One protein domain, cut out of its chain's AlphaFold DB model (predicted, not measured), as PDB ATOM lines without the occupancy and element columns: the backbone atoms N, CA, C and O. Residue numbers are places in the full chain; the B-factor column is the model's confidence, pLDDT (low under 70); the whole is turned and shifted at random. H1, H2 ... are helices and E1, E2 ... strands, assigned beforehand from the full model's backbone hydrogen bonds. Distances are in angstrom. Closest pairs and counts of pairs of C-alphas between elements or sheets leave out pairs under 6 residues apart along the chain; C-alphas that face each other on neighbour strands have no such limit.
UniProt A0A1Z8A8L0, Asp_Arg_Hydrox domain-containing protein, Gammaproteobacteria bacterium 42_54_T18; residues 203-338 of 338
ATOM      1  N   ALA A 203       0.543  42.009 -46.033       86.38
ATOM      2  CA  ALA A 203       1.215  40.809 -46.515       86.38
ATOM      3  C   ALA A 203       1.597  40.953 -47.999       86.38
ATOM      4  O   ALA A 203       0.782  41.385 -48.821       86.38
ATOM      5  N   VAL A 204       2.825  40.567 -48.348       92.31
ATOM      6  CA  VAL A 204       3.294  40.548 -49.742       92.31
ATOM      7  C   VAL A 204       2.698  39.363 -50.494       92.31
ATOM      8  O   VAL A 204       2.363  38.348 -49.890       92.31
ATOM      9  N   ASP A 205       2.576  39.463 -51.816       93.31
ATOM     10  CA  ASP A 205       2.060  38.341 -52.601       93.31
ATOM     11  C   ASP A 205       2.993  37.124 -52.536       93.31
ATOM     12  O   ASP A 205       4.220  37.250 -52.558       93.31
ATOM     13  N   VAL A 206       2.389  35.943 -52.421       92.25
ATOM     14  CA  VAL A 206       3.108  34.668 -52.342       92.25
ATOM     15  C   VAL A 206       2.921  33.929 -53.654       92.25
ATOM     16  O   VAL A 206       1.793  33.596 -54.007       92.25
ATOM     17  N   ASP A 207       4.015  33.608 -54.338       92.88
ATOM     18  CA  ASP A 207       3.961  32.870 -55.601       92.88
ATOM     19  C   ASP A 207       3.264  31.509 -55.441       92.88
ATOM     20  O   ASP A 207       3.424  30.816 -54.429       92.88
ATOM     21  N   ASP A 208       2.546  31.071 -56.479       92.75
ATOM     22  CA  ASP A 208       1.809  29.798 -56.472       92.75
ATOM     23  C   ASP A 208       2.708  28.585 -56.196       92.75
ATOM     24  O   ASP A 208       2.283  27.620 -55.553       92.75
ATOM     25  N   GLU A 209       3.973  28.644 -56.619       93.12
ATOM     26  CA  GLU A 209       4.964  27.615 -56.308       93.12
ATOM     27  C   GLU A 209       5.211  27.516 -54.794       93.12
ATOM     28  O   GLU A 209       5.171  26.420 -54.233       93.12
ATOM     29  N   VAL A 210       5.400  28.650 -54.113       92.81
ATOM     30  CA  VAL A 210       5.627  28.696 -52.660       92.81
ATOM     31  C   VAL A 210       4.359  28.307 -51.903       92.81
ATOM     32  O   VAL A 210       4.442  27.523 -50.952       92.81
ATOM     33  N   ARG A 211       3.183  28.787 -52.346       93.75
ATOM     34  CA  ARG A 211       1.881  28.372 -51.796       93.75
ATOM     35  C   ARG A 211       1.737  26.856 -51.849       93.75
ATOM     36  O   ARG A 211       1.411  26.232 -50.841       93.75
ATOM     37  N   SER A 212       2.043  26.263 -53.004       93.19
ATOM     38  CA  SER A 212       2.029  24.816 -53.169       93.19
ATOM     39  C   SER A 212       3.048  24.156 -52.245       93.19
ATOM     40  O   SER A 212       2.668  23.294 -51.464       93.19
ATOM     41  N   GLN A 213       4.316  24.558 -52.240       93.94
ATOM     42  CA  GLN A 213       5.354  23.914 -51.423       93.94
ATOM     43  C   GLN A 213       5.033  23.916 -49.916       93.94
ATOM     44  O   GLN A 213       5.302  22.928 -49.231       93.94
ATOM     45  N   CYS A 214       4.406  24.981 -49.407       93.75
ATOM     46  CA  CYS A 214       4.062  25.120 -47.990       93.75
ATOM     47  C   CYS A 214       2.728  24.460 -47.583       93.75
ATOM     48  O   CYS A 214       2.462  24.331 -46.388       93.75
ATOM     49  N   ASP A 215       1.886  24.027 -48.529       95.12
ATOM     50  CA  ASP A 215       0.630  23.326 -48.226       95.12
ATOM     51  C   ASP A 215       0.871  21.825 -48.020       95.12
ATOM     52  O   ASP A 215       1.200  21.094 -48.961       95.12
ATOM     53  N   GLY A 216       0.677  21.339 -46.794       96.12
ATOM     54  CA  GLY A 216       0.827  19.923 -46.477       96.12
ATOM     55  C   GLY A 216       0.713  19.596 -44.992       96.12
ATOM     56  O   GLY A 216       0.342  20.417 -44.160       96.12
ATOM     57  N   PHE A 217       1.017  18.351 -44.645       96.88
ATOM     58  CA  PHE A 217       1.063  17.876 -43.266       96.88
ATOM     59  C   PHE A 217       2.434  18.136 -42.660       96.88
ATOM     60  O   PHE A 217       3.446  17.890 -43.307       96.88
ATOM     61  N   PHE A 218       2.474  18.519 -41.391       96.12
ATOM     62  CA  PHE A 218       3.717  18.603 -40.636       96.12
ATOM     63  C   PHE A 218       3.597  17.856 -39.313       96.12
ATOM     64  O   PHE A 218       2.504  17.584 -38.806       96.12
ATOM     65  N   ARG A 219       4.750  17.528 -38.736       95.06
ATOM     66  CA  ARG A 219       4.864  17.043 -37.362       95.06
ATOM     67  C   ARG A 219       5.643  18.072 -36.561       95.06
ATOM     68  O   ARG A 219       6.703  18.504 -37.005       95.06
ATOM     69  N   LEU A 220       5.148  18.429 -35.378       92.00
ATOM     70  CA  LEU A 220       5.882  19.322 -34.494       92.00
ATOM     71  C   LEU A 220       7.261  18.728 -34.148       92.00
ATOM     72  O   LEU A 220       7.356  17.531 -33.838       92.00
ATOM     73  N   PRO A 221       8.329  19.547 -34.173       88.81
ATOM     74  CA  PRO A 221       9.652  19.138 -33.728       88.81
ATOM     75  C   PRO A 221       9.608  18.554 -32.314       88.81
ATOM     76  O   PRO A 221       8.925  19.078 -31.432       88.81
ATOM     77  N   LYS A 222      10.389  17.495 -32.059       86.75
ATOM     78  CA  LYS A 222      10.470  16.863 -30.724       86.75
ATOM     79  C   LYS A 222      10.923  17.834 -29.628       86.75
ATOM     80  O   LYS A 222      10.606  17.637 -28.462       86.75
ATOM     81  N   SER A 223      11.669  18.868 -30.006       84.88
ATOM     82  CA  SER A 223      12.095  19.949 -29.118       84.88
ATOM     83  C   SER A 223      10.951  20.883 -28.706       84.88
ATOM     84  O   SER A 223      11.085  21.567 -27.698       84.88
ATOM     85  N   MET A 224       9.843  20.911 -29.456       83.50
ATOM     86  CA  MET A 224       8.651  21.715 -29.153       83.50
ATOM     87  C   MET A 224       7.572  20.921 -28.411       83.50
ATOM     88  O   MET A 224       6.826  21.496 -27.624       83.50
ATOM     89  N   SER A 225       7.470  19.609 -28.644       83.25
ATOM     90  CA  SER A 225       6.541  18.746 -27.913       83.25
ATOM     91  C   SER A 225       7.101  17.332 -27.746       83.25
ATOM     92  O   SER A 225       7.558  16.736 -28.728       83.25
ATOM     93  N   PRO A 226       7.027  16.748 -26.534       83.06
ATOM     94  CA  PRO A 226       7.419  15.358 -26.316       83.06
ATOM     95  C   PRO A 226       6.448  14.372 -26.986       83.06
ATOM     96  O   PRO A 226       6.824  13.236 -27.277       83.06
ATOM     97  N   LEU A 227       5.205  14.794 -27.250       86.94
ATOM     98  CA  LEU A 227       4.199  13.993 -27.942       86.94
ATOM     99  C   LEU A 227       4.281  14.214 -29.461       86.94
ATOM    100  O   LEU A 227       4.560  15.328 -29.908       86.94
ATOM    101  N   PRO A 228       4.019  13.181 -30.284       90.38
ATOM    102  CA  PRO A 228       4.048  13.307 -31.734       90.38
ATOM    103  C   PRO A 228       2.809  14.055 -32.239       90.38
ATOM    104  O   PRO A 228       1.879  13.441 -32.736       90.38
ATOM    105  N   LEU A 229       2.799  15.380 -32.117       93.69
ATOM    106  CA  LEU A 229       1.694  16.209 -32.587       93.69
ATOM    107  C   LEU A 229       1.822  16.496 -34.083       93.69
ATOM    108  O   LEU A 229       2.851  16.988 -34.547       93.69
ATOM    109  N   PHE A 230       0.761  16.205 -34.821       95.69
ATOM    110  CA  PHE A 230       0.634  16.488 -36.243       95.69
ATOM    111  C   PHE A 230      -0.268  17.691 -36.485       95.69
ATOM    112  O   PHE A 230      -1.209  17.957 -35.728       95.69
ATOM    113  N   GLY A 231       0.002  18.379 -37.582       95.12
ATOM    114  CA  GLY A 231      -0.793  19.490 -38.058       95.12
ATOM    115  C   GLY A 231      -0.832  19.559 -39.576       95.12
ATOM    116  O   GLY A 231      -0.260  18.718 -40.276       95.12
ATOM    117  N   ARG A 232      -1.522  20.579 -40.070       94.88
ATOM    118  CA  ARG A 232      -1.568  20.961 -41.474       94.88
ATOM    119  C   ARG A 232      -1.114  22.407 -41.619       94.88
ATOM    120  O   ARG A 232      -1.535  23.256 -40.836       94.88
ATOM    121  N   MET A 233      -0.270  22.653 -42.608       95.12
ATOM    122  CA  MET A 233       0.068  23.985 -43.080       95.12
ATOM    123  C   MET A 233      -0.659  24.281 -44.384       95.12
ATOM    124  O   MET A 233      -0.834  23.383 -45.207       95.12
ATOM    125  N   THR A 234      -1.097  25.524 -44.541       93.88
ATOM    126  CA  THR A 234      -1.743  26.057 -45.745       93.88
ATOM    127  C   THR A 234      -1.338  27.511 -45.919       93.88
ATOM    128  O   THR A 234      -1.080  28.189 -44.929       93.88
ATOM    129  N   VAL A 235      -1.319  28.014 -47.152       92.56
ATOM    130  CA  VAL A 235      -1.156  29.450 -47.415       92.56
ATOM    131  C   VAL A 235      -2.469  29.986 -47.977       92.56
ATOM    132  O   VAL A 235      -2.909  29.547 -49.035       92.56
ATOM    133  N   GLU A 236      -3.108  30.904 -47.258       88.50
ATOM    134  CA  GLU A 236      -4.380  31.538 -47.630       88.50
ATOM    135  C   GLU A 236      -4.248  33.047 -47.398       88.50
ATOM    136  O   GLU A 236      -3.713  33.461 -46.374       88.50
ATOM    137  N   ASN A 237      -4.707  33.874 -48.344       86.25
ATOM    138  CA  ASN A 237      -4.613  35.342 -48.270       86.25
ATOM    139  C   ASN A 237      -3.196  35.852 -47.954       86.25
ATOM    140  O   ASN A 237      -3.022  36.748 -47.134       86.25
ATOM    141  N   ASN A 238      -2.182  35.251 -48.588       91.75
ATOM    142  CA  ASN A 238      -0.765  35.569 -48.371       91.75
ATOM    143  C   ASN A 238      -0.284  35.392 -46.921       91.75
ATOM    144  O   ASN A 238       0.762  35.903 -46.532       91.75
ATOM    145  N   GLN A 239      -1.016  34.600 -46.138       90.75
ATOM    146  CA  GLN A 239      -0.654  34.208 -44.789       90.75
ATOM    147  C   GLN A 239      -0.445  32.694 -44.735       90.75
ATOM    148  O   GLN A 239      -1.295  31.910 -45.166       90.75
ATOM    149  N   LEU A 240       0.689  32.265 -44.187       93.06
ATOM    150  CA  LEU A 240       0.947  30.864 -43.881       93.06
ATOM    151  C   LEU A 240       0.282  30.513 -42.553       93.06
ATOM    152  O   LEU A 240       0.658  31.037 -41.511       93.06
ATOM    153  N   GLN A 241      -0.688  29.607 -42.583       92.06
ATOM    154  CA  GLN A 241      -1.351  29.073 -41.401       92.06
ATOM    155  C   GLN A 241      -0.790  27.707 -41.033       92.06
ATOM    156  O   GLN A 241      -0.703  26.818 -41.874       92.06
ATOM    157  N   ALA A 242      -0.509  27.505 -39.752       91.25
ATOM    158  CA  ALA A 242      -0.176  26.228 -39.149       91.25
ATOM    159  C   ALA A 242      -1.278  25.818 -38.161       91.25
ATOM    160  O   ALA A 242      -1.431  26.396 -37.086       91.25
ATOM    161  N   SER A 243      -2.039  24.782 -38.509       90.69
ATOM    162  CA  SER A 243      -3.094  24.206 -37.667       90.69
ATOM    163  C   SER A 243      -2.633  22.894 -37.051       90.69
ATOM    164  O   SER A 243      -2.337  21.948 -37.774       90.69
ATOM    165  N   ILE A 244      -2.620  22.780 -35.723       91.06
ATOM    166  CA  ILE A 244      -2.361  21.502 -35.042       91.06
ATOM    167  C   ILE A 244      -3.693  20.769 -34.858       91.06
ATOM    168  O   ILE A 244      -4.646  21.332 -34.325       91.06
ATOM    169  N   PHE A 245      -3.783  19.497 -35.257       90.44
ATOM    170  CA  PHE A 245      -5.052  18.767 -35.167       90.44
ATOM    171  C   PHE A 245      -5.532  18.631 -33.714       90.44
ATOM    172  O   PHE A 245      -4.789  18.179 -32.840       90.44
ATOM    173  N   GLY A 246      -6.787  19.011 -33.469       83.12
ATOM    174  CA  GLY A 246      -7.414  19.015 -32.144       83.12
ATOM    175  C   GLY A 246      -7.164  20.292 -31.334       83.12
ATOM    176  O   GLY A 246      -7.844  20.506 -30.330       83.12
ATOM    177  N   VAL A 247      -6.248  21.161 -31.776       82.12
ATOM    178  CA  VAL A 247      -6.102  22.526 -31.254       82.12
ATOM    179  C   VAL A 247      -7.092  23.421 -32.006       82.12
ATOM    180  O   VAL A 247      -7.177  23.331 -33.229       82.12
ATOM    181  N   PRO A 248      -7.893  24.243 -31.305       67.88
ATOM    182  CA  PRO A 248      -9.059  24.878 -31.909       67.88
ATOM    183  C   PRO A 248      -8.749  25.993 -32.911       67.88
ATOM    184  O   PRO A 248      -9.641  26.312 -33.685       67.88
ATOM    185  N   LEU A 249      -7.561  26.607 -32.882       73.38
ATOM    186  CA  LEU A 249      -7.247  27.805 -33.672       73.38
ATOM    187  C   LEU A 249      -5.868  27.667 -34.343       73.38
ATOM    188  O   LEU A 249      -4.961  27.110 -33.713       73.38
ATOM    189  N   PRO A 250      -5.717  28.131 -35.599       81.00
ATOM    190  CA  PRO A 250      -4.438  28.131 -36.303       81.00
ATOM    191  C   PRO A 250      -3.481  29.187 -35.738       81.00
ATOM    192  O   PRO A 250      -3.909  30.143 -35.094       81.00
ATOM    193  N   PHE A 251      -2.195  29.020 -36.039       84.38
ATOM    194  CA  PHE A 251      -1.176  30.066 -35.933       84.38
ATOM    195  C   PHE A 251      -0.877  30.595 -37.330       84.38
ATOM    196  O   PHE A 251      -0.566  29.789 -38.207       84.38
ATOM    197  N   GLY A 252      -0.953  31.902 -37.550       87.88
ATOM    198  CA  GLY A 252      -0.677  32.498 -38.862       87.88
ATOM    199  C   GLY A 252       0.581  33.354 -38.895       87.88
ATOM    200  O   GLY A 252       1.017  33.900 -37.883       87.88
ATOM    201  N   PHE A 253       1.156  33.456 -40.087       89.75
ATOM    202  CA  PHE A 253       2.358  34.223 -40.378       89.75
ATOM    203  C   PHE A 253       2.160  34.947 -41.707       89.75
ATOM    204  O   PHE A 253       2.016  34.295 -42.743       89.75
ATOM    205  N   ASP A 254       2.129  36.274 -41.685       90.12
ATOM    206  CA  ASP A 254       1.940  37.087 -42.884       90.12
ATOM    207  C   ASP A 254       3.205  37.057 -43.735       90.12
ATOM    208  O   ASP A 254       4.321  37.133 -43.214       90.12
ATOM    209  N   ALA A 255       3.059  36.924 -45.049       92.00
ATOM    210  CA  ALA A 255       4.198  36.986 -45.948       92.00
ATOM    211  C   ALA A 255       4.842  38.376 -45.891       92.00
ATOM    212  O   ALA A 255       4.183  39.392 -46.093       92.00
ATOM    213  N   VAL A 256       6.149  38.413 -45.652       91.75
ATOM    214  CA  VAL A 256       6.959  39.644 -45.679       91.75
ATOM    215  C   VAL A 256       7.917  39.672 -46.866       91.75
ATOM    216  O   VAL A 256       8.315  40.739 -47.318       91.75
ATOM    217  N   GLU A 257       8.274  38.499 -47.388       91.62
ATOM    218  CA  GLU A 257       9.024  38.301 -48.630       91.62
ATOM    219  C   GLU A 257       8.502  37.014 -49.292       91.62
ATOM    220  O   GLU A 257       7.888  36.182 -48.624       91.62
ATOM    221  N   ALA A 258       8.815  36.786 -50.571       88.75
ATOM    222  CA  ALA A 258       8.284  35.658 -51.351       88.75
ATOM    223  C   ALA A 258       8.410  34.274 -50.672       88.75
ATOM    224  O   ALA A 258       7.595  33.389 -50.909       88.75
ATOM    225  N   LYS A 259       9.431  34.070 -49.828       93.69
ATOM    226  CA  LYS A 259       9.713  32.805 -49.122       93.69
ATOM    227  C   LYS A 259       9.771  32.954 -47.601       93.69
ATOM    228  O   LYS A 259      10.278  32.056 -46.927       93.69
ATOM    229  N   LYS A 260       9.305  34.080 -47.059       94.81
ATOM    230  CA  LYS A 260       9.437  34.426 -45.643       94.81
ATOM    231  C   LYS A 260       8.123  34.970 -45.108       94.81
ATOM    232  O   LYS A 260       7.553  35.908 -45.655       94.81
ATOM    233  N   PHE A 261       7.705  34.413 -43.988       93.56
ATOM    234  CA  PHE A 261       6.479  34.737 -43.288       93.56
ATOM    235  C   PHE A 261       6.824  35.182 -41.872       93.56
ATOM    236  O   PHE A 261       7.712  34.606 -41.242       93.56
ATOM    237  N   LYS A 262       6.142  36.195 -41.350       88.81
ATOM    238  CA  LYS A 262       6.363  36.706 -39.999       88.81
ATOM    239  C   LYS A 262       5.059  36.942 -39.281       88.81
ATOM    240  O   LYS A 262       4.061  37.330 -39.871       88.81
ATOM    241  N   TYR A 263       5.118  36.773 -37.974       80.25
ATOM    242  CA  TYR A 263       4.148  37.380 -37.091       80.25
ATOM    243  C   TYR A 263       4.804  37.661 -35.746       80.25
ATOM    244  O   TYR A 263       5.401  36.768 -35.136       80.25
ATOM    245  N   LEU A 264       4.720  38.917 -35.300       75.50
ATOM    246  CA  LEU A 264       5.401  39.404 -34.101       75.50
ATOM    247  C   LEU A 264       6.888  38.990 -34.093       75.50
ATOM    248  O   LEU A 264       7.640  39.308 -35.011       75.50
ATOM    249  N   GLY A 265       7.319  38.274 -33.054       73.94
ATOM    250  CA  GLY A 265       8.693  37.803 -32.894       73.94
ATOM    251  C   GLY A 265       8.994  36.470 -33.581       73.94
ATOM    252  O   GLY A 265      10.056  35.906 -33.350       73.94
ATOM    253  N   ASN A 266       8.081  35.907 -34.365       84.50
ATOM    254  CA  ASN A 266       8.286  34.612 -35.000       84.50
ATOM    255  C   ASN A 266       8.420  34.771 -36.522       84.50
ATOM    256  O   ASN A 266       7.649  35.494 -37.149       84.50
ATOM    257  N   GLU A 267       9.389  34.076 -37.116       91.75
ATOM    258  CA  GLU A 267       9.641  34.068 -38.562       91.75
ATOM    259  C   GLU A 267       9.652  32.629 -39.078       91.75
ATOM    260  O   GLU A 267      10.336  31.776 -38.516       91.75
ATOM    261  N   ILE A 268       8.927  32.360 -40.162       94.25
ATOM    262  CA  ILE A 268       8.992  31.110 -40.915       94.25
ATOM    263  C   ILE A 268       9.578  31.393 -42.293       94.25
ATOM    264  O   ILE A 268       9.021  32.169 -43.060       94.25
ATOM    265  N   SER A 269      10.671  30.718 -42.632       96.12
ATOM    266  CA  SER A 269      11.310  30.815 -43.945       96.12
ATOM    267  C   SER A 269      11.290  29.470 -44.666       96.12
ATOM    268  O   SER A 269      11.647  28.441 -44.086       96.12
ATOM    269  N   LEU A 270      10.909  29.465 -45.942       95.81
ATOM    270  CA  LEU A 270      11.023  28.305 -46.821       95.81
ATOM    271  C   LEU A 270      12.490  28.098 -47.215       95.81
ATOM    272  O   LEU A 270      13.067  28.899 -47.946       95.81
ATOM    273  N   VAL A 271      13.088  27.002 -46.739       95.50
ATOM    274  CA  VAL A 271      14.501  26.669 -46.989       95.50
ATOM    275  C   VAL A 271      14.658  25.931 -48.317       95.50
ATOM    276  O   VAL A 271      15.525  26.258 -49.121       95.50
ATOM    277  N   LYS A 272      13.817  24.920 -48.546       93.50
ATOM    278  CA  LYS A 272      13.766  24.136 -49.787       93.50
ATOM    279  C   LYS A 272      12.366  23.566 -49.981       93.50
ATOM    280  O   LYS A 272      11.712  23.229 -48.997       93.50
ATOM    281  N   GLY A 273      11.944  23.414 -51.230       89.75
ATOM    282  CA  GLY A 273      10.663  22.814 -51.585       89.75
ATOM    283  C   GLY A 273      10.745  22.077 -52.915       89.75
ATOM    284  O   GLY A 273      11.546  22.431 -53.778       89.75
ATOM    285  N   ASP A 274       9.946  21.026 -53.043       89.50
ATOM    286  CA  ASP A 274       9.686  20.297 -54.281       89.50
ATOM    287  C   ASP A 274       8.206  19.858 -54.319       89.50
ATOM    288  O   ASP A 274       7.401  20.220 -53.459       89.50
ATOM    289  N   GLU A 275       7.817  19.063 -55.317       86.31
ATOM    290  CA  GLU A 275       6.437  18.573 -55.451       86.31
ATOM    291  C   GLU A 275       5.980  17.660 -54.295       86.31
ATOM    292  O   GLU A 275       4.782  17.447 -54.103       86.31
ATOM    293  N   ARG A 276       6.909  17.096 -53.510       86.62
ATOM    294  CA  ARG A 276       6.613  16.173 -52.402       86.62
ATOM    295  C   ARG A 276       6.449  16.899 -51.070       86.62
ATOM    296  O   ARG A 276       5.832  16.334 -50.157       86.62
ATOM    297  N   GLY A 277       6.960  18.122 -50.957       89.31
ATOM    298  CA  GLY A 277       6.870  18.913 -49.740       89.31
ATOM    299  C   GLY A 277       7.931  20.002 -49.631       89.31
ATOM    300  O   GLY A 277       8.556  20.392 -50.614       89.31
ATOM    301  N   ALA A 278       8.143  20.480 -48.411       95.25
ATOM    302  CA  ALA A 278       9.084  21.546 -48.115       95.25
ATOM    303  C   ALA A 278       9.719  21.395 -46.735       95.25
ATOM    304  O   ALA A 278       9.115  20.864 -45.806       95.25
ATOM    305  N   THR A 279      10.917  21.948 -46.591       96.56
ATOM    306  CA  THR A 279      11.539  22.184 -45.291       96.56
ATOM    307  C   THR A 279      11.436  23.668 -44.975       96.56
ATOM    308  O   THR A 279      11.958  24.511 -45.712       96.56
ATOM    309  N   LEU A 280      10.781  23.982 -43.863       96.38
ATOM    310  CA  LEU A 280      10.641  25.330 -43.332       96.38
ATOM    311  C   LEU A 280      11.531  25.507 -42.098       96.38
ATOM    312  O   LEU A 280      11.748  24.566 -41.333       96.38
ATOM    313  N   SER A 281      12.017  26.722 -41.885       95.44
ATOM    314  CA  SER A 281      12.758  27.129 -40.693       95.44
ATOM    315  C   SER A 281      11.919  28.111 -39.888       95.44
ATOM    316  O   SER A 281      11.635  29.196 -40.384       95.44
ATOM    317  N   LEU A 282      11.539  27.743 -38.665       93.38
ATOM    318  CA  LEU A 282      10.857  28.607 -37.701       93.38
ATOM    319  C   LEU A 282      11.878  29.195 -36.721       93.38
ATOM    320  O   LEU A 282      12.444  28.457 -35.915       93.38
ATOM    321  N   LEU A 283      12.075  30.507 -36.757       91.19
ATOM    322  CA  LEU A 283      12.857  31.275 -35.793       91.19
ATOM    323  C   LEU A 283      11.921  31.937 -34.777       91.19
ATOM    324  O   LEU A 283      10.988  32.643 -35.151       91.19
ATOM    325  N   ASN A 284      12.203  31.753 -33.490       86.44
ATOM    326  CA  ASN A 284      11.579  32.509 -32.409       86.44
ATOM    327  C   ASN A 284      12.567  33.563 -31.893       86.44
ATOM    328  O   ASN A 284      13.510  33.224 -31.179       86.44
ATOM    329  N   SER A 285      12.338  34.835 -32.216       79.44
ATOM    330  CA  SER A 285      13.255  35.938 -31.898       79.44
ATOM    331  C   SER A 285      13.409  36.197 -30.400       79.44
ATOM    332  O   SER A 285      14.449  36.678 -29.968       79.44
ATOM    333  N   LYS A 286      12.409  35.840 -29.580       77.81
ATOM    334  CA  LYS A 286      12.477  36.007 -28.118       77.81
ATOM    335  C   LYS A 286      13.440  35.024 -27.459       77.81
ATOM    336  O   LYS A 286      14.033  35.341 -26.435       77.81
ATOM    337  N   THR A 287      13.536  33.810 -27.994       84.50
ATOM    338  CA  THR A 287      14.374  32.737 -27.433       84.50
ATOM    339  C   THR A 287      15.634  32.469 -28.245       84.50
ATOM    340  O   THR A 287      16.452  31.663 -27.811       84.50
ATOM    341  N   ASP A 288      15.757  33.108 -29.410       87.75
ATOM    342  CA  ASP A 288      16.805  32.883 -30.406       87.75
ATOM    343  C   ASP A 288      16.940  31.401 -30.811       87.75
ATOM    344  O   ASP A 288      18.018  30.865 -31.063       87.75
ATOM    345  N   LYS A 289      15.807  30.684 -30.823       88.94
ATOM    346  CA  LYS A 289      15.745  29.265 -31.193       88.94
ATOM    347  C   LYS A 289      15.204  29.102 -32.599       88.94
ATOM    348  O   LYS A 289      14.171  29.672 -32.943       88.94
ATOM    349  N   THR A 290      15.871  28.239 -33.359       92.88
ATOM    350  CA  THR A 290      15.464  27.846 -34.708       92.88
ATOM    351  C   THR A 290      15.015  26.389 -34.735       92.88
ATOM    352  O   THR A 290      15.659  25.514 -34.151       92.88
ATOM    353  N   PHE A 291      13.915  26.120 -35.433       93.06
ATOM    354  CA  PHE A 291      13.314  24.800 -35.570       93.06
ATOM    355  C   PHE A 291      13.091  24.464 -37.045       93.06
ATOM    356  O   PHE A 291      12.493  25.247 -37.775       93.06
ATOM    357  N   ALA A 292      13.519  23.276 -37.471       94.19
ATOM    358  CA  ALA A 292      13.199  22.761 -38.800       94.19
ATOM    359  C   ALA A 292      11.842  22.044 -38.780       94.19
ATOM    360  O   ALA A 292      11.609  21.172 -37.937       94.19
ATOM    361  N   ILE A 293      10.963  22.396 -39.714       95.12
ATOM    362  CA  ILE A 293       9.637  21.807 -39.887       95.12
ATOM    363  C   ILE A 293       9.577  21.190 -41.281       95.12
ATOM    364  O   ILE A 293       9.691  21.888 -42.283       95.12
ATOM    365  N   GLU A 294       9.383  19.875 -41.336       95.88
ATOM    366  CA  GLU A 294       9.152  19.164 -42.592       95.88
ATOM    367  C   GLU A 294       7.653  19.139 -42.893       95.88
ATOM    368  O   GLU A 294       6.853  18.609 -42.110       95.88
ATOM    369  N   VAL A 295       7.292  19.703 -44.040       96.38
ATOM    370  CA  VAL A 295       5.949  19.701 -44.612       96.38
ATOM    371  C   VAL A 295       5.914  18.663 -45.723       96.38
ATOM    372  O   VAL A 295       6.735  18.695 -46.631       96.38
ATOM    373  N   VAL A 296       4.964  17.734 -45.669       96.06
ATOM    374  CA  VAL A 296       4.802  16.661 -46.659       96.06
ATOM    375  C   VAL A 296       3.390  16.654 -47.227       96.06
ATOM    376  O   VAL A 296       2.411  16.799 -46.496       96.06
ATOM    377  N   LYS A 297       3.253  16.424 -48.535       93.25
ATOM    378  CA  LYS A 297       1.937  16.412 -49.200       93.25
ATOM    379  C   LYS A 297       1.015  15.305 -48.712       93.25
ATOM    380  O   LYS A 297      -0.195  15.489 -48.606       93.25
ATOM    381  N   ASN A 298       1.593  14.148 -48.411       92.25
ATOM    382  CA  ASN A 298       0.857  12.953 -48.036       92.25
ATOM    383  C   ASN A 298       1.508  12.272 -46.837       92.25
ATOM    384  O   ASN A 298       2.729  12.217 -46.714       92.25
ATOM    385  N   VAL A 299       0.668  11.703 -45.976       93.31
ATOM    386  CA  VAL A 299       1.089  10.913 -44.817       93.31
ATOM    387  C   VAL A 299       0.543   9.492 -44.908       93.31
ATOM    388  O   VAL A 299      -0.482   9.239 -45.548       93.31
ATOM    389  N   SER A 300       1.236   8.556 -44.255       94.81
ATOM    390  CA  SER A 300       0.870   7.137 -44.247       94.81
ATOM    391  C   SER A 300      -0.515   6.890 -43.635       94.81
ATOM    392  O   SER A 300      -1.019   7.698 -42.851       94.81
ATOM    393  N   PHE A 301      -1.115   5.734 -43.930       94.31
ATOM    394  CA  PHE A 301      -2.379   5.319 -43.312       94.31
ATOM    395  C   PHE A 301      -2.302   5.289 -41.774       94.31
ATOM    396  O   PHE A 301      -3.204   5.785 -41.101       94.31
ATOM    397  N   VAL A 302      -1.189   4.797 -41.218       94.62
ATOM    398  CA  VAL A 302      -0.948   4.763 -39.764       94.62
ATOM    399  C   VAL A 302      -0.939   6.176 -39.178       94.62
ATOM    400  O   VAL A 302      -1.547   6.428 -38.140       94.62
ATOM    401  N   THR A 303      -0.304   7.127 -39.867       93.81
ATOM    402  CA  THR A 303      -0.289   8.535 -39.453       93.81
ATOM    403  C   THR A 303      -1.684   9.153 -39.502       93.81
ATOM    404  O   THR A 303      -2.057   9.867 -38.577       93.81
ATOM    405  N   LYS A 304      -2.488   8.855 -40.532       93.75
ATOM    406  CA  LYS A 304      -3.884   9.322 -40.614       93.75
ATOM    407  C   LYS A 304      -4.724   8.792 -39.450       93.75
ATOM    408  O   LYS A 304      -5.449   9.563 -38.832       93.75
ATOM    409  N   ALA A 305      -4.583   7.509 -39.111       94.25
ATOM    410  CA  ALA A 305      -5.255   6.920 -37.953       94.25
ATOM    411  C   ALA A 305      -4.835   7.605 -36.639       94.25
ATOM    412  O   ALA A 305      -5.684   7.928 -35.809       94.25
ATOM    413  N   TYR A 306      -3.541   7.905 -36.480       94.31
ATOM    414  CA  TYR A 306      -3.048   8.661 -35.331       94.31
ATOM    415  C   TYR A 306      -3.611  10.089 -35.276       94.31
ATOM    416  O   TYR A 306      -3.995  10.536 -34.203       94.31
ATOM    417  N   ILE A 307      -3.711  10.798 -36.406       93.62
ATOM    418  CA  ILE A 307      -4.293  12.151 -36.464       93.62
ATOM    419  C   ILE A 307      -5.741  12.153 -35.959       93.62
ATOM    420  O   ILE A 307      -6.115  13.040 -35.191       93.62
ATOM    421  N   ILE A 308      -6.542  11.150 -36.334       91.56
ATOM    422  CA  ILE A 308      -7.924  11.009 -35.848       91.56
ATOM    423  C   ILE A 308      -7.935  10.838 -34.324       91.56
ATOM    424  O   ILE A 308      -8.696  11.512 -33.632       91.56
ATOM    425  N   PHE A 309      -7.056   9.987 -33.791       92.69
ATOM    426  CA  PHE A 309      -6.899   9.809 -32.346       92.69
ATOM    427  C   PHE A 309      -6.410  11.083 -31.632       92.69
ATOM    428  O   PHE A 309      -6.928  11.453 -30.582       92.69
ATOM    429  N   GLN A 310      -5.438  11.796 -32.201       92.75
ATOM    430  CA  GLN A 310      -4.956  13.065 -31.660       92.75
ATOM    431  C   GLN A 310      -6.095  14.085 -31.580       92.75
ATOM    432  O   GLN A 310      -6.259  14.743 -30.552       92.75
ATOM    433  N   TRP A 311      -6.897  14.197 -32.641       88.25
ATOM    434  CA  TRP A 311      -8.012  15.134 -32.703       88.25
ATOM    435  C   TRP A 311      -9.030  14.884 -31.585       88.25
ATOM    436  O   TRP A 311      -9.450  15.832 -30.920       88.25
ATOM    437  N   THR A 312      -9.371  13.620 -31.310       87.12
ATOM    438  CA  THR A 312     -10.318  13.276 -30.239       87.12
ATOM    439  C   THR A 312      -9.754  13.564 -28.850       87.12
ATOM    440  O   THR A 312     -10.452  14.158 -28.027       87.12
ATOM    441  N   VAL A 313      -8.494  13.215 -28.579       86.88
ATOM    442  CA  VAL A 313      -7.874  13.433 -27.261       86.88
ATOM    443  C   VAL A 313      -7.645  14.920 -26.988       86.88
ATOM    444  O   VAL A 313      -8.105  15.442 -25.971       86.88
ATOM    445  N   VAL A 314      -6.975  15.629 -27.900       81.06
ATOM    446  CA  VAL A 314      -6.637  17.052 -27.724       81.06
ATOM    447  C   VAL A 314      -7.899  17.923 -27.764       81.06
ATOM    448  O   VAL A 314      -8.043  18.851 -26.960       81.06
ATOM    449  N   GLY A 315      -8.863  17.581 -28.626       77.12
ATOM    450  CA  GLY A 315     -10.163  18.249 -28.677       77.12
ATOM    451  C   GLY A 315     -10.950  18.102 -27.371       77.12
ATOM    452  O   GLY A 315     -11.513  19.083 -26.875       77.12
ATOM    453  N   SER A 316     -10.924  16.914 -26.755       76.38
ATOM    454  CA  SER A 316     -11.589  16.657 -25.468       76.38
ATOM    455  C   SER A 316     -10.992  17.485 -24.325       76.38
ATOM    456  O   SER A 316     -11.733  18.034 -23.510       76.38
ATOM    457  N   ILE A 317      -9.664  17.645 -24.287       76.75
ATOM    458  CA  ILE A 317      -8.986  18.495 -23.293       76.75
ATOM    459  C   ILE A 317      -9.427  19.956 -23.450       76.75
ATOM    460  O   ILE A 317      -9.827  20.594 -22.476       76.75
ATOM    461  N   SER A 318      -9.423  20.474 -24.681       69.06
ATOM    462  CA  SER A 318      -9.861  21.848 -24.969       69.06
ATOM    463  C   SER A 318     -11.314  22.090 -24.543       69.06
ATOM    464  O   SER A 318     -11.654  23.148 -24.005       69.06
ATOM    465  N   TRP A 319     -12.180  21.093 -24.742       70.88
ATOM    466  CA  TRP A 319     -13.569  21.140 -24.298       70.88
ATOM    467  C   TRP A 319     -13.694  21.181 -22.767       70.88
ATOM    468  O   TRP A 319     -14.446  22.004 -22.243       70.88
ATOM    469  N   LEU A 320     -12.909  20.375 -22.044       67.25
ATOM    470  CA  LEU A 320     -12.879  20.381 -20.576       67.25
ATOM    471  C   LEU A 320     -12.436  21.736 -20.007       67.25
ATOM    472  O   LEU A 320     -13.054  22.228 -19.063       67.25
ATOM    473  N   VAL A 321     -11.433  22.388 -20.609       70.94
ATOM    474  CA  VAL A 321     -10.999  23.736 -20.191       70.94
ATOM    475  C   VAL A 321     -12.125  24.760 -20.375       70.94
ATOM    476  O   VAL A 321     -12.412  25.533 -19.458       70.94
ATOM    477  N   LYS A 322     -12.823  24.732 -21.522       69.56
ATOM    478  CA  LYS A 322     -13.995  25.594 -21.771       69.56
ATOM    479  C   LYS A 322     -15.143  25.315 -20.796       69.56
ATOM    480  O   LYS A 322     -15.875  26.234 -20.429       69.56
ATOM    481  N   LEU A 323     -15.338  24.062 -20.388       72.94
ATOM    482  CA  LEU A 323     -16.365  23.703 -19.411       72.94
ATOM    483  C   LEU A 323     -16.009  24.228 -18.014       72.94
ATOM    484  O   LEU A 323     -16.868  24.789 -17.333       72.94
ATOM    485  N   ASN A 324     -14.742  24.105 -17.615       72.81
ATOM    486  CA  ASN A 324     -14.259  24.592 -16.328       72.81
ATOM    487  C   ASN A 324     -14.405  26.115 -16.198       72.81
ATOM    488  O   ASN A 324     -14.949  26.594 -15.204       72.81
ATOM    489  N   SER A 325     -14.009  26.882 -17.220       71.12
ATOM    490  CA  SER A 325     -14.164  28.344 -17.201       71.12
ATOM    491  C   SER A 325     -15.634  28.773 -17.095       71.12
ATOM    492  O   SER A 325     -15.977  29.650 -16.303       71.12
ATOM    493  N   ARG A 326     -16.540  28.090 -17.807       74.50
ATOM    494  CA  ARG A 326     -17.991  28.317 -17.696       74.50
ATOM    495  C   ARG A 326     -18.531  27.999 -16.303       74.50
ATOM    496  O   ARG A 326     -19.393  28.725 -15.804       74.50
ATOM    497  N   ASN A 327     -18.046  26.936 -15.667       78.25
ATOM    498  CA  ASN A 327     -18.441  26.579 -14.304       78.25
ATOM    499  C   ASN A 327     -17.936  27.604 -13.281       78.25
ATOM    500  O   ASN A 327     -18.701  27.990 -12.399       78.25
ATOM    501  N   GLN A 328     -16.712  28.117 -13.440       78.31
ATOM    502  CA  GLN A 328     -16.198  29.212 -12.612       78.31
ATOM    503  C   GLN A 328     -17.069  30.469 -12.727       78.31
ATOM    504  O   GLN A 328     -17.468  31.030 -11.710       78.31
ATOM    505  N   GLN A 329     -17.447  30.877 -13.943       80.06
ATOM    506  CA  GLN A 329     -18.343  32.023 -14.146       80.06
ATOM    507  C   GLN A 329     -19.731  31.793 -13.521       80.06
ATOM    508  O   GLN A 329     -20.276  32.687 -12.875       80.06
ATOM    509  N   ARG A 330     -20.298  30.583 -13.651       77.12
ATOM    510  CA  ARG A 330     -21.563  30.214 -12.984       77.12
ATOM    511  C   ARG A 330     -21.453  30.316 -11.465       77.12
ATOM    512  O   ARG A 330     -22.360  30.847 -10.833       77.12
ATOM    513  N   TRP A 331     -20.349  29.845 -10.889       78.44
ATOM    514  CA  TRP A 331     -20.100  29.929  -9.453       78.44
ATOM    515  C   TRP A 331     -19.989  31.382  -8.974       78.44
ATOM    516  O   TRP A 331     -20.637  31.767  -8.001       78.44
ATOM    517  N   LYS A 332     -19.249  32.222  -9.704       80.06
ATOM    518  CA  LYS A 332     -19.163  33.670  -9.450       80.06
ATOM    519  C   LYS A 332     -20.531  34.348  -9.487       80.06
ATOM    520  O   LYS A 332     -20.861  35.134  -8.604       80.06
ATOM    521  N   LYS A 333     -21.381  33.965 -10.441       78.62
ATOM    522  CA  LYS A 333     -22.760  34.461 -10.540       78.62
ATOM    523  C   LYS A 333     -23.627  34.100  -9.338       78.62
ATOM    524  O   LYS A 333     -24.435  34.919  -8.919       78.62
ATOM    525  N   ILE A 334     -23.476  32.888  -8.810       79.81
ATOM    526  CA  ILE A 334     -24.227  32.423  -7.636       79.81
ATOM    527  C   ILE A 334     -23.718  33.105  -6.358       79.81
ATOM    528  O   ILE A 334     -24.510  33.434  -5.484       79.81
ATOM    529  N   THR A 335     -22.407  33.333  -6.256       82.50
ATOM    530  CA  THR A 335     -21.760  33.868  -5.044       82.50
ATOM    531  C   THR A 335     -21.681  35.394  -4.993       82.50
ATOM    532  O   THR A 335     -21.405  35.943  -3.932       82.50
ATOM    533  N   GLY A 336     -21.898  36.091  -6.112       72.19
ATOM    534  CA  GLY A 336     -21.739  37.548  -6.208       72.19
ATOM    535  C   GLY A 336     -20.280  38.026  -6.240       72.19
ATOM    536  O   GLY A 336     -20.041  39.231  -6.288       72.19
ATOM    537  N   ASN A 337     -19.311  37.106  -6.244       65.50
ATOM    538  CA  ASN A 337     -17.888  37.421  -6.310       65.50
ATOM    539  C   ASN A 337     -17.465  37.608  -7.769       65.50
ATOM    540  O   ASN A 337     -17.384  36.632  -8.516       65.50
ATOM    541  N   VAL A 338     -17.189  38.850  -8.170       59.69
ATOM    542  CA  VAL A 338     -16.577  39.184  -9.467       59.69
ATOM    543  C   VAL A 338     -15.108  39.480  -9.274       59.69
ATOM    544  O   VAL A 338     -14.816  40.442  -8.532       59.69
TER     545      VAL A 338
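Overview. This is residues 203 to 338 of the 338 residues of the protein "Asp_Arg_Hydrox domain-containing protein" of Gammaproteobacteria bacterium 42_54_T18 (UniProt A0A1Z8A8L0). What shape does the backbone make? It is a closed barrel of eight antiparallel strands, E1 to E8, with the short helix H1 capping one end from outside. The long helix H2 begins beside the barrel and runs away from it as an arm, of which residues 320 to 328 and 330 to 335 stick out free. What is the order along the chain? The printed part has 136 residues, with two named helices and eight named strands in the order H1, E1, E2, E3, E4, E5, E6, E7, E8, H2, and its class is mixed, helices and strands. How compact is it? It is loose, with a radius of gyration of the C-alphas of 18.0 A, and elongated, spanning 59 by 36 by 28 A.

Arrangement. How is the barrel built? E1, residues 216 to 219, E2, 230 to 236, E3, 239 to 244, E4, 251 to 257, E5, 260 to 263, E6, 266 to 274, E7, 277 to 284, and E8, 289 to 296, form a meander, each strand the antiparallel neighbour of the one before. In the hairpin of E6 and E7, at 162 degrees, N 269 and O 281 are within hydrogen-bond range at 2.9 A. E4 is staggered, pairing with E3 over residues 251 to 254, where N 253 and O 240 are 2.9 A apart, and with E5 over 254 to 257, where N 262 and O 254 are 2.8 A apart. What closes the ring? E8 and E1 are antiparallel neighbours at 132 degrees, with N 217 and O 296 within hydrogen-bond range at 2.8 A. Where are the helices? H1, residues 208 to 214, is on the barrel and outside it, at a height over the sheet of 6.8 A; the sheet curls round it, and its closest C-alphas to E6 are those of Gln 213 and Gly 273, 5.4 A apart. H2, residues 301 to 335, is on the barrel through its residues 303 to 314, and its closest C-alphas to E2 are those of Ile 307 and Phe 230, 6.6 A apart. H1 and H2 are apart, and in both every O i to N i+4 pair is within hydrogen-bond range.

Along the chain. Which strands are longest? E6 measures 24.1 A from first to last C-alpha, E8 22.8 A and E7 22.5 A. Where are the helix ends? H1 begins at C-alpha 208, (1.809, 29.798, -56.472). H2 measures 51.5 A, from C-alpha 301 at (-2.379, 5.319, -43.312) to C-alpha 335 at (-21.760, 33.868, -5.044).

Size, cuts and confidence. How large is it? The two C-alphas farthest apart, those of Asp 274 and Thr 335, are 60.0 A apart. Are there cuts or long links? The printed part has no cut, and no link is long. Where is confidence low? The mean pLDDT of the printed part is 87.5, and residues 248, 318, 320, 322 and 337 to 338 are under 70.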